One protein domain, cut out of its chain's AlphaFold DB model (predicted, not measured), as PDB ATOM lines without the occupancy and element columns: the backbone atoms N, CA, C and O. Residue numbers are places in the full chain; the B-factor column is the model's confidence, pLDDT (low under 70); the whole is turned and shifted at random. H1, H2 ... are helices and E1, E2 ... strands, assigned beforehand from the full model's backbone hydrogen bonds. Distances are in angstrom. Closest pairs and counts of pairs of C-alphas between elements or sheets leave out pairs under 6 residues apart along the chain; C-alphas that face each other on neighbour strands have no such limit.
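Overview. This is residues 3 to 72 of the 72 residues of an uncharacterized protein of Soboliphyme baturini (UniProt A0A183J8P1). A loose, three-armed shape has the strand hairpin E3 and E4 at one end, the strand hairpin E1 and E2 at another, and a corner of two helices, H1 and the short H2, at the third. Two long stretches without a named element, residues 14 to 25 and 41 to 54, join these arms, and parts of them pass near the middle. The printed part has 70 residues, with the order E1, E2, H1, H2, E3, E4 along the chain; both two-stranded sheets, E3 - E4 and E1 - E2, are antiparallel. The class is mixed, helices and strands, with 34 residues in named elements, under half. The whole is only just loose, close to extended, with a radius of gyration of the C-alphas of 16.1 A and spans of 39 by 35 by 28 A.

Arrangement. E3, residues 55 to 60, and E4, residues 67 to 71, are an antiparallel hairpin at 168 degrees, with N 59 and O 68 within hydrogen-bond range at 2.8 A. E1, residues 3 to 6, and E2, residues 9 to 13, are an antiparallel hairpin at 141 degrees, with N 4 and O 11 within range at 2.9 A. H1, residues 26 to 35, and H2, residues 37 to 40, touch only at the corner; their closest C-alphas, of Leu 33 and Gln 40, are 5.4 A apart. In H1 every O i to N i+4 pair is within hydrogen-bond range; H2 is too short for such a pair. H1 is apart from E3 and E4, and E2 is apart from E3.

Along the chain. E3 is 14.1 A long, E4 13.3 A, H1 14.3 A and E2 12.8 A. E1 begins at C-alpha 3 (166.661, 139.507, 92.920), and E4 ends at C-alpha 71 (176.984, 164.193, 85.709).

Size, cuts and confidence. The C-alphas farthest apart, of Asn 7 and Arg 27, are 43.7 A apart. The printed part has no cut. The links E2 to H1 and H2 to E3 are long. Residues 16 to 19 are under pLDDT 70.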
ATOM      1  N   VAL A   3     166.583 140.428  94.059       86.75
ATOM      2  CA  VAL A   3     166.661 139.507  92.920       86.75
ATOM      3  C   VAL A   3     165.429 139.718  92.059       86.75
ATOM      4  O   VAL A   3     164.310 139.586  92.551       86.75
ATOM      5  N   SER A   4     165.631 140.042  90.788       90.25
ATOM      6  CA  SER A   4     164.573 140.070  89.782       90.25
ATOM      7  C   SER A   4     164.807 138.972  88.750       90.25
ATOM      8  O   SER A   4     165.928 138.509  88.541       90.25
ATOM      9  N   PHE A   5     163.725 138.523  88.126       93.12
ATOM     10  CA  PHE A   5     163.773 137.589  87.012       93.12
ATOM     11  C   PHE A   5     163.294 138.309  85.763       93.12
ATOM     12  O   PHE A   5     162.184 138.838  85.741       93.12
ATOM     13  N   LEU A   6     164.140 138.333  84.741       91.56
ATOM     14  CA  LEU A   6     163.817 138.896  83.440       91.56
ATOM     15  C   LEU A   6     164.272 137.908  82.369       91.56
ATOM     16  O   LEU A   6     165.436 137.519  82.363       91.56
ATOM     17  N   ASN A   7     163.363 137.516  81.473       92.06
ATOM     18  CA  ASN A   7     163.644 136.584  80.373       92.06
ATOM     19  C   ASN A   7     164.345 135.289  80.836       92.06
ATOM     20  O   ASN A   7     165.368 134.908  80.275       92.06
ATOM     21  N   ASP A   8     163.848 134.658  81.906       91.88
ATOM     22  CA  ASP A   8     164.436 133.461  82.538       91.88
ATOM     23  C   ASP A   8     165.877 133.616  83.066       91.88
ATOM     24  O   ASP A   8     166.519 132.641  83.462       91.88
ATOM     25  N   VAL A   9     166.376 134.851  83.175       93.94
ATOM     26  CA  VAL A   9     167.677 135.177  83.766       93.94
ATOM     27  C   VAL A   9     167.488 135.882  85.108       93.94
ATOM     28  O   VAL A   9     166.683 136.806  85.251       93.94
ATOM     29  N   LYS A  10     168.263 135.453  86.110       92.56
ATOM     30  CA  LYS A  10     168.334 136.122  87.415       92.56
ATOM     31  C   LYS A  10     169.182 137.382  87.303       92.56
ATOM     32  O   LYS A  10     170.373 137.304  87.010       92.56
ATOM     33  N   VAL A  11     168.580 138.525  87.602       91.00
ATOM     34  CA  VAL A  11     169.259 139.813  87.716       91.00
ATOM     35  C   VAL A  11     169.390 140.163  89.194       91.00
ATOM     36  O   VAL A  11     168.436 140.103  89.971       91.00
ATOM     37  N   TYR A  12     170.608 140.513  89.585       86.81
ATOM     38  CA  TYR A  12     170.988 140.758  90.966       86.81
ATOM     39  C   TYR A  12     171.269 142.242  91.166       86.81
ATOM     40  O   TYR A  12     172.297 142.751  90.726       86.81
ATOM     41  N   ASN A  13     170.366 142.940  91.849       84.31
ATOM     42  CA  ASN A  13     170.574 144.328  92.223       84.31
ATOM     43  C   ASN A  13     171.246 144.398  93.608       84.31
ATOM     44  O   ASN A  13     170.653 144.046  94.636       84.31
ATOM     45  N   LEU A  14     172.509 144.831  93.611       77.69
ATOM     46  CA  LEU A  14     173.348 144.938  94.806       77.69
ATOM     47  C   LEU A  14     173.121 146.238  95.589       77.69
ATOM     48  O   LEU A  14     173.289 146.230  96.805       77.69
ATOM     49  N   THR A  15     172.699 147.319  94.926       73.81
ATOM     50  CA  THR A  15     172.386 148.605  95.576       73.81
ATOM     51  C   THR A  15     171.021 148.564  96.263       73.81
ATOM     52  O   THR A  15     170.813 149.194  97.295       73.81
ATOM     53  N   ALA A  16     170.089 147.763  95.742       68.88
ATOM     54  CA  ALA A  16     168.784 147.561  96.353       68.88
ATOM     55  C   ALA A  16     168.893 146.711  97.633       68.88
ATOM     56  O   ALA A  16     169.123 145.494  97.604       68.88
ATOM     57  N   GLY A  17     168.704 147.335  98.795       67.62
ATOM     58  CA  GLY A  17     168.666 146.646 100.082       67.62
ATOM     59  C   GLY A  17     168.784 147.585 101.276       67.62
ATOM     60  O   GLY A  17     168.977 148.785 101.131       67.62
ATOM     61  N   LYS A  18     168.678 147.017 102.482       64.69
ATOM     62  CA  LYS A  18     168.918 147.745 103.731       64.69
ATOM     63  C   LYS A  18     170.421 148.021 103.864       64.69
ATOM     64  O   LYS A  18     171.175 147.117 104.222       64.69
ATOM     65  N   SER A  19     170.864 149.238 103.567       67.81
ATOM     66  CA  SER A  19     172.181 149.718 103.990       67.81
ATOM     67  C   SER A  19     172.120 150.148 105.459       67.81
ATOM     68  O   SER A  19     171.072 150.557 105.968       67.81
ATOM     69  N   LEU A  20     173.235 149.997 106.182       72.25
ATOM     70  CA  LEU A  20     173.333 150.602 107.507       72.25
ATOM     71  C   LEU A  20     173.479 152.117 107.317       72.25
ATOM     72  O   LEU A  20     174.274 152.521 106.471       72.25
ATOM     73  N   PRO A  21     172.755 152.942 108.089       72.50
ATOM     74  CA  PRO A  21     172.865 154.383 107.952       72.50
ATOM     75  C   PRO A  21     174.283 154.863 108.260       72.50
ATOM     76  O   PRO A  21     174.897 154.406 109.228       72.50
ATOM     77  N   GLU A  22     174.772 155.824 107.483       71.69
ATOM     78  CA  GLU A  22     176.137 156.346 107.613       71.69
ATOM     79  C   GLU A  22     176.351 157.136 108.917       71.69
ATOM     80  O   GLU A  22     177.425 157.115 109.509       71.69
ATOM     81  N   TRP A  23     175.287 157.738 109.455       75.69
ATOM     82  CA  TRP A  23     175.296 158.455 110.737       75.69
ATOM     83  C   TRP A  23     175.370 157.537 111.972       75.69
ATOM     84  O   TRP A  23     175.409 158.011 113.113       75.69
ATOM     85  N   LEU A  24     175.350 156.212 111.794       83.31
ATOM     86  CA  LEU A  24     175.396 155.272 112.905       83.31
ATOM     87  C   LEU A  24     176.817 155.175 113.475       83.31
ATOM     88  O   LEU A  24     177.758 154.793 112.784       83.31
ATOM     89  N   SER A  25     176.970 155.424 114.779       85.12
ATOM     90  CA  SER A  25     178.281 155.303 115.423       85.12
ATOM     91  C   SER A  25     178.870 153.901 115.277       85.12
ATOM     92  O   SER A  25     178.164 152.889 115.355       85.12
ATOM     93  N   GLU A  26     180.193 153.822 115.145       82.31
ATOM     94  CA  GLU A  26     180.875 152.561 114.856       82.31
ATOM     95  C   GLU A  26     180.613 151.479 115.918       82.31
ATOM     96  O   GLU A  26     180.442 150.300 115.605       82.31
ATOM     97  N   ARG A  27     180.450 151.882 117.184       86.75
ATOM     98  CA  ARG A  27     180.049 150.980 118.276       86.75
ATOM     99  C   ARG A  27     178.672 150.354 118.040       86.75
ATOM    100  O   ARG A  27     178.503 149.154 118.262       86.75
ATOM    101  N   LYS A  28     177.684 151.149 117.612       84.81
ATOM    102  CA  LYS A  28     176.337 150.655 117.285       84.81
ATOM    103  C   LYS A  28     176.375 149.789 116.022       84.81
ATOM    104  O   LYS A  28     175.773 148.718 116.036       84.81
ATOM    105  N   ARG A  29     177.154 150.180 115.003       83.75
ATOM    106  CA  ARG A  29     177.381 149.389 113.778       83.75
ATOM    107  C   ARG A  29     177.911 147.991 114.111       83.75
ATOM    108  O   ARG A  29     177.309 146.997 113.717       83.75
ATOM    109  N   ARG A  30     178.970 147.899 114.925       83.62
ATOM    110  CA  ARG A  30     179.566 146.624 115.371       83.62
ATOM    111  C   ARG A  30     178.603 145.772 116.203       83.62
ATOM    112  O   ARG A  30     178.621 144.553 116.080       83.62
ATOM    113  N   LYS A  31     177.760 146.385 117.046       87.06
ATOM    114  CA  LYS A  31     176.757 145.650 117.837       87.06
ATOM    115  C   LYS A  31     175.688 145.012 116.943       87.06
ATOM    116  O   LYS A  31     175.336 143.862 117.179       87.06
ATOM    117  N   LEU A  32     175.218 145.728 115.919       81.62
ATOM    118  CA  LEU A  32     174.262 145.201 114.937       81.62
ATOM    119  C   LEU A  32     174.883 144.089 114.082       81.62
ATOM    120  O   LEU A  32     174.287 143.029 113.953       81.62
ATOM    121  N   LEU A  33     176.116 144.284 113.600       81.12
ATOM    122  CA  LEU A  33     176.867 143.271 112.841       81.12
ATOM    123  C   LEU A  33     177.083 141.961 113.615       81.12
ATOM    124  O   LEU A  33     177.182 140.905 113.006       81.12
ATOM    125  N   ARG A  34     177.177 142.019 114.949       83.38
ATOM    126  CA  ARG A  34     177.303 140.823 115.799       83.38
ATOM    127  C   ARG A  34     175.973 140.124 116.075       83.38
ATOM    128  O   ARG A  34     175.988 138.941 116.387       83.38
ATOM    129  N   GLY A  35     174.864 140.859 116.055       83.00
ATOM    130  CA  GLY A  35     173.544 140.333 116.408       83.00
ATOM    131  C   GLY A  35     172.770 139.747 115.230       83.00
ATOM    132  O   GLY A  35     171.804 139.028 115.456       83.00
ATOM    133  N   ASP A  36     173.180 140.053 114.000       79.69
ATOM    134  CA  ASP A  36     172.409 139.747 112.800       79.69
ATOM    135  C   ASP A  36     173.297 139.101 111.723       79.69
ATOM    136  O   ASP A  36     174.175 139.735 111.129       79.69
ATOM    137  N   VAL A  37     173.067 137.806 111.492       78.94
ATOM    138  CA  VAL A  37     173.849 136.978 110.559       78.94
ATOM    139  C   VAL A  37     173.664 137.442 109.112       78.94
ATOM    140  O   VAL A  37     174.599 137.335 108.314       78.94
ATOM    141  N   GLU A  38     172.499 137.999 108.767       73.69
ATOM    142  CA  GLU A  38     172.256 138.545 107.429       73.69
ATOM    143  C   GLU A  38     173.086 139.808 107.193       73.69
ATOM    144  O   GLU A  38     173.695 139.961 106.133       73.69
ATOM    145  N   LEU A  39     173.193 140.686 108.200       75.06
ATOM    146  CA  LEU A  39     174.034 141.884 108.112       75.06
ATOM    147  C   LEU A  39     175.525 141.539 108.033       75.06
ATOM    148  O   LEU A  39     176.268 142.308 107.429       75.06
ATOM    149  N   GLN A  40     175.956 140.419 108.615       77.00
ATOM    150  CA  GLN A  40     177.356 139.988 108.616       77.00
ATOM    151  C   GLN A  40     177.808 139.396 107.272       77.00
ATOM    152  O   GLN A  40     178.963 139.563 106.888       77.00
ATOM    153  N   ARG A  41     176.921 138.686 106.564       77.56
ATOM    154  CA  ARG A  41     177.237 138.007 105.290       77.56
ATOM    155  C   ARG A  41     176.887 138.830 104.052       77.56
ATOM    156  O   ARG A  41     177.007 138.332 102.934       77.56
ATOM    157  N   ARG A  42     176.409 140.062 104.230       76.81
ATOM    158  CA  ARG A  42     175.974 140.893 103.110       76.81
ATOM    159  C   ARG A  42     177.157 141.344 102.260       76.81
ATOM    160  O   ARG A  42     178.240 141.627 102.764       76.81
ATOM    161  N   ILE A  43     176.895 141.488 100.970       76.25
ATOM    162  CA  ILE A  43     177.780 142.202 100.056       76.25
ATOM    163  C   ILE A  43     177.654 143.692 100.395       76.25
ATOM    164  O   ILE A  43     176.546 144.232 100.402       76.25
ATOM    165  N   GLU A  44     178.772 144.336 100.726       73.50
ATOM    166  CA  GLU A  44     178.848 145.783 100.922       73.50
ATOM    167  C   GLU A  44     179.488 146.427  99.691       73.50
ATOM    168  O   GLU A  44     180.470 145.920  99.148       73.50
ATOM    169  N   LEU A  45     178.927 147.552  99.254       73.69
ATOM    170  CA  LEU A  45     179.592 148.430  98.301       73.69
ATOM    171  C   LEU A  45     180.660 149.224  99.060       73.69
ATOM    172  O   LEU A  45     180.400 149.724 100.153       73.69
ATOM    173  N   ILE A  46     181.865 149.305  98.498       75.75
ATOM    174  CA  ILE A  46     183.001 150.014  99.113       75.75
ATOM    175  C   ILE A  46     182.893 151.526  98.874       75.75
ATOM    176  O   ILE A  46     183.338 152.325  99.694       75.75
ATOM    177  N   GLN A  47     182.297 151.911  97.748       75.50
ATOM    178  CA  GLN A  47     182.097 153.291  97.324       75.50
ATOM    179  C   GLN A  47     180.614 153.497  97.032       75.50
ATOM    180  O   GLN A  47     180.034 152.748  96.243       75.50
ATOM    181  N   ASP A  48     180.018 154.499  97.675       71.00
ATOM    182  CA  ASP A  48     178.655 154.941  97.392       71.00
ATOM    183  C   ASP A  48     178.720 156.150  96.446       71.00
ATOM    184  O   ASP A  48     179.145 157.239  96.834       71.00
ATOM    185  N   PHE A  49     178.383 155.943  95.171       75.94
ATOM    186  CA  PHE A  49     178.368 157.009  94.167       75.94
ATOM    187  C   PHE A  49     177.038 157.760  94.233       75.94
ATOM    188  O   PHE A  49     176.111 157.487  93.472       75.94
ATOM    189  N   GLY A  50     176.947 158.713  95.159       78.19
ATOM    190  CA  GLY A  50     175.834 159.654  95.221       78.19
ATOM    191  C   GLY A  50     176.017 160.789  94.216       78.19
ATOM    192  O   GLY A  50     176.988 161.538  94.299       78.19
ATOM    193  N   MET A  51     175.074 160.943  93.287       84.50
ATOM    194  CA  MET A  51     174.990 162.106  92.398       84.50
ATOM    195  C   MET A  51     173.637 162.784  92.626       84.50
ATOM    196  O   MET A  51     172.621 162.093  92.549       84.50
ATOM    197  N   PRO A  52     173.615 164.084  92.974       82.94
ATOM    198  CA  PRO A  52     172.404 164.761  93.435       82.94
ATOM    199  C   PRO A  52     171.313 164.832  92.364       82.94
ATOM    200  O   PRO A  52     170.147 164.644  92.701       82.94
ATOM    201  N   ASP A  53     171.695 165.032  91.099       87.31
ATOM    202  CA  ASP A  53     170.766 165.059  89.970       87.31
ATOM    203  C   ASP A  53     170.873 163.774  89.132       87.31
ATOM    204  O   ASP A  53     169.999 162.908  89.209       87.31
ATOM    205  N   ALA A  54     171.943 163.613  88.340       87.50
ATOM    206  CA  ALA A  54     172.174 162.393  87.559       87.50
ATOM    207  C   ALA A  54     173.634 162.225  87.106       87.50
ATOM    208  O   ALA A  54     174.330 163.199  86.830       87.50
ATOM    209  N   SER A  55     174.076 160.975  86.915       89.06
ATOM    210  CA  SER A  55     175.248 160.678  86.075       89.06
ATOM    211  C   SER A  55     174.878 160.717  84.598       89.06
ATOM    212  O   SER A  55     173.882 160.131  84.180       89.06
ATOM    213  N   SER A  56     175.731 161.340  83.792       92.31
ATOM    214  CA  SER A  56     175.703 161.252  82.333       92.31
ATOM    215  C   SER A  56     176.665 160.183  81.813       92.31
ATOM    216  O   SER A  56     176.386 159.555  80.794       92.31
ATOM    217  N   CYS A  57     177.775 159.929  82.516       90.69
ATOM    218  CA  CYS A  57     178.692 158.844  82.185       90.69
ATOM    219  C   CYS A  57     179.325 158.204  83.426       90.69
ATOM    220  O   CYS A  57     179.593 158.868  84.428       90.69
ATOM    221  N   VAL A  58     179.581 156.896  83.329       92.31
ATOM    222  CA  VAL A  58     180.377 156.128  84.292       92.31
ATOM    223  C   VAL A  58     181.305 155.207  83.505       92.31
ATOM    224  O   VAL A  58     180.841 154.422  82.678       92.31
ATOM    225  N   GLN A  59     182.612 155.315  83.732       94.19
ATOM    226  CA  GLN A  59     183.633 154.520  83.049       94.19
ATOM    227  C   GLN A  59     184.701 154.028  84.022       94.19
ATOM    228  O   GLN A  59     185.024 154.691  85.004       94.19
ATOM    229  N   LEU A  60     185.260 152.860  83.723       95.62
ATOM    230  CA  LEU A  60     186.407 152.292  84.426       95.62
ATOM    231  C   LEU A  60     187.679 152.593  83.641       95.62
ATOM    232  O   LEU A  60     187.667 152.608  82.409       95.62
ATOM    233  N   THR A  61     188.787 152.795  84.344       96.50
ATOM    234  CA  THR A  61     190.102 152.757  83.705       96.50
ATOM    235  C   THR A  61     190.418 151.344  83.212       96.50
ATOM    236  O   THR A  61     189.945 150.357  83.775       96.50
ATOM    237  N   ASN A  62     191.252 151.218  82.173       96.69
ATOM    238  CA  ASN A  62     191.631 149.910  81.615       96.69
ATOM    239  C   ASN A  62     192.342 149.000  82.634       96.69
ATOM    240  O   ASN A  62     192.290 147.777  82.521       96.69
ATOM    241  N   ASP A  63     193.014 149.593  83.621       96.88
ATOM    242  CA  ASP A  63     193.662 148.884  84.726       96.88
ATOM    243  C   ASP A  63     192.693 148.542  85.877       96.88
ATOM    244  O   ASP A  63     193.098 147.887  86.830       96.88
ATOM    245  N   HIS A  64     191.420 148.945  85.776       92.81
ATOM    246  CA  HIS A  64     190.344 148.744  86.755       92.81
ATOM    247  C   HIS A  64     190.614 149.314  88.155       92.81
ATOM    248  O   HIS A  64     189.916 148.969  89.108       92.81
ATOM    249  N   ASN A  65     191.595 150.206  88.289       94.56
ATOM    250  CA  ASN A  65     191.939 150.811  89.574       94.56
ATOM    251  C   ASN A  65     191.078 152.034  89.909       94.56
ATOM    252  O   ASN A  65     190.967 152.395  91.080       94.56
ATOM    253  N   TYR A  66     190.461 152.668  88.906       92.38
ATOM    254  CA  TYR A  66     189.698 153.898  89.085       92.38
ATOM    255  C   TYR A  66     188.372 153.875  88.332       92.38
ATOM    256  O   TYR A  66     188.217 153.240  87.286       92.38
ATOM    257  N   ILE A  67     187.419 154.627  88.881       93.25
ATOM    258  CA  ILE A  67     186.096 154.855  88.306       93.25
ATOM    259  C   ILE A  67     185.956 156.355  88.055       93.25
ATOM    260  O   ILE A  67     186.131 157.158  88.970       93.25
ATOM    261  N   TYR A  68     185.628 156.725  86.824       92.38
ATOM    262  CA  TYR A  68     185.237 158.076  86.449       92.38
ATOM    263  C   TYR A  68     183.719 158.150  86.366       92.38
ATOM    264  O   TYR A  68     183.106 157.382  85.626       92.38
ATOM    265  N   ALA A  69     183.120 159.086  87.096       92.69
ATOM    266  CA  ALA A  69     181.705 159.408  86.998       92.69
ATOM    267  C   ALA A  69     181.558 160.907  86.725       92.69
ATOM    268  O   ALA A  69     182.116 161.723  87.458       92.69
ATOM    269  N   ALA A  70     180.823 161.267  85.675       91.50
ATOM    270  CA  ALA A  70     180.461 162.650  85.380       91.50
ATOM    271  C   ALA A  70     178.943 162.770  85.246       91.50
ATOM    272  O   ALA A  70     178.262 161.814  84.870       91.50
ATOM    273  N   GLY A  71     178.414 163.936  85.599       88.94
ATOM    274  CA  GLY A  71     176.984 164.193  85.709       88.94
ATOM    275  C   GLY A  71     176.650 165.663  85.544       88.94
ATOM    276  O   GLY A  71     177.553 166.487  85.392       88.94
ATOM    277  N   ILE A  72     175.350 165.942  85.532       79.69
ATOM    278  CA  ILE A  72     174.787 167.295  85.600       79.69
ATOM    279  C   ILE A  72     174.549 167.638  87.065       79.69
ATOM    280  O   ILE A  72     174.180 166.699  87.808       79.69
TER     281      ILE A  72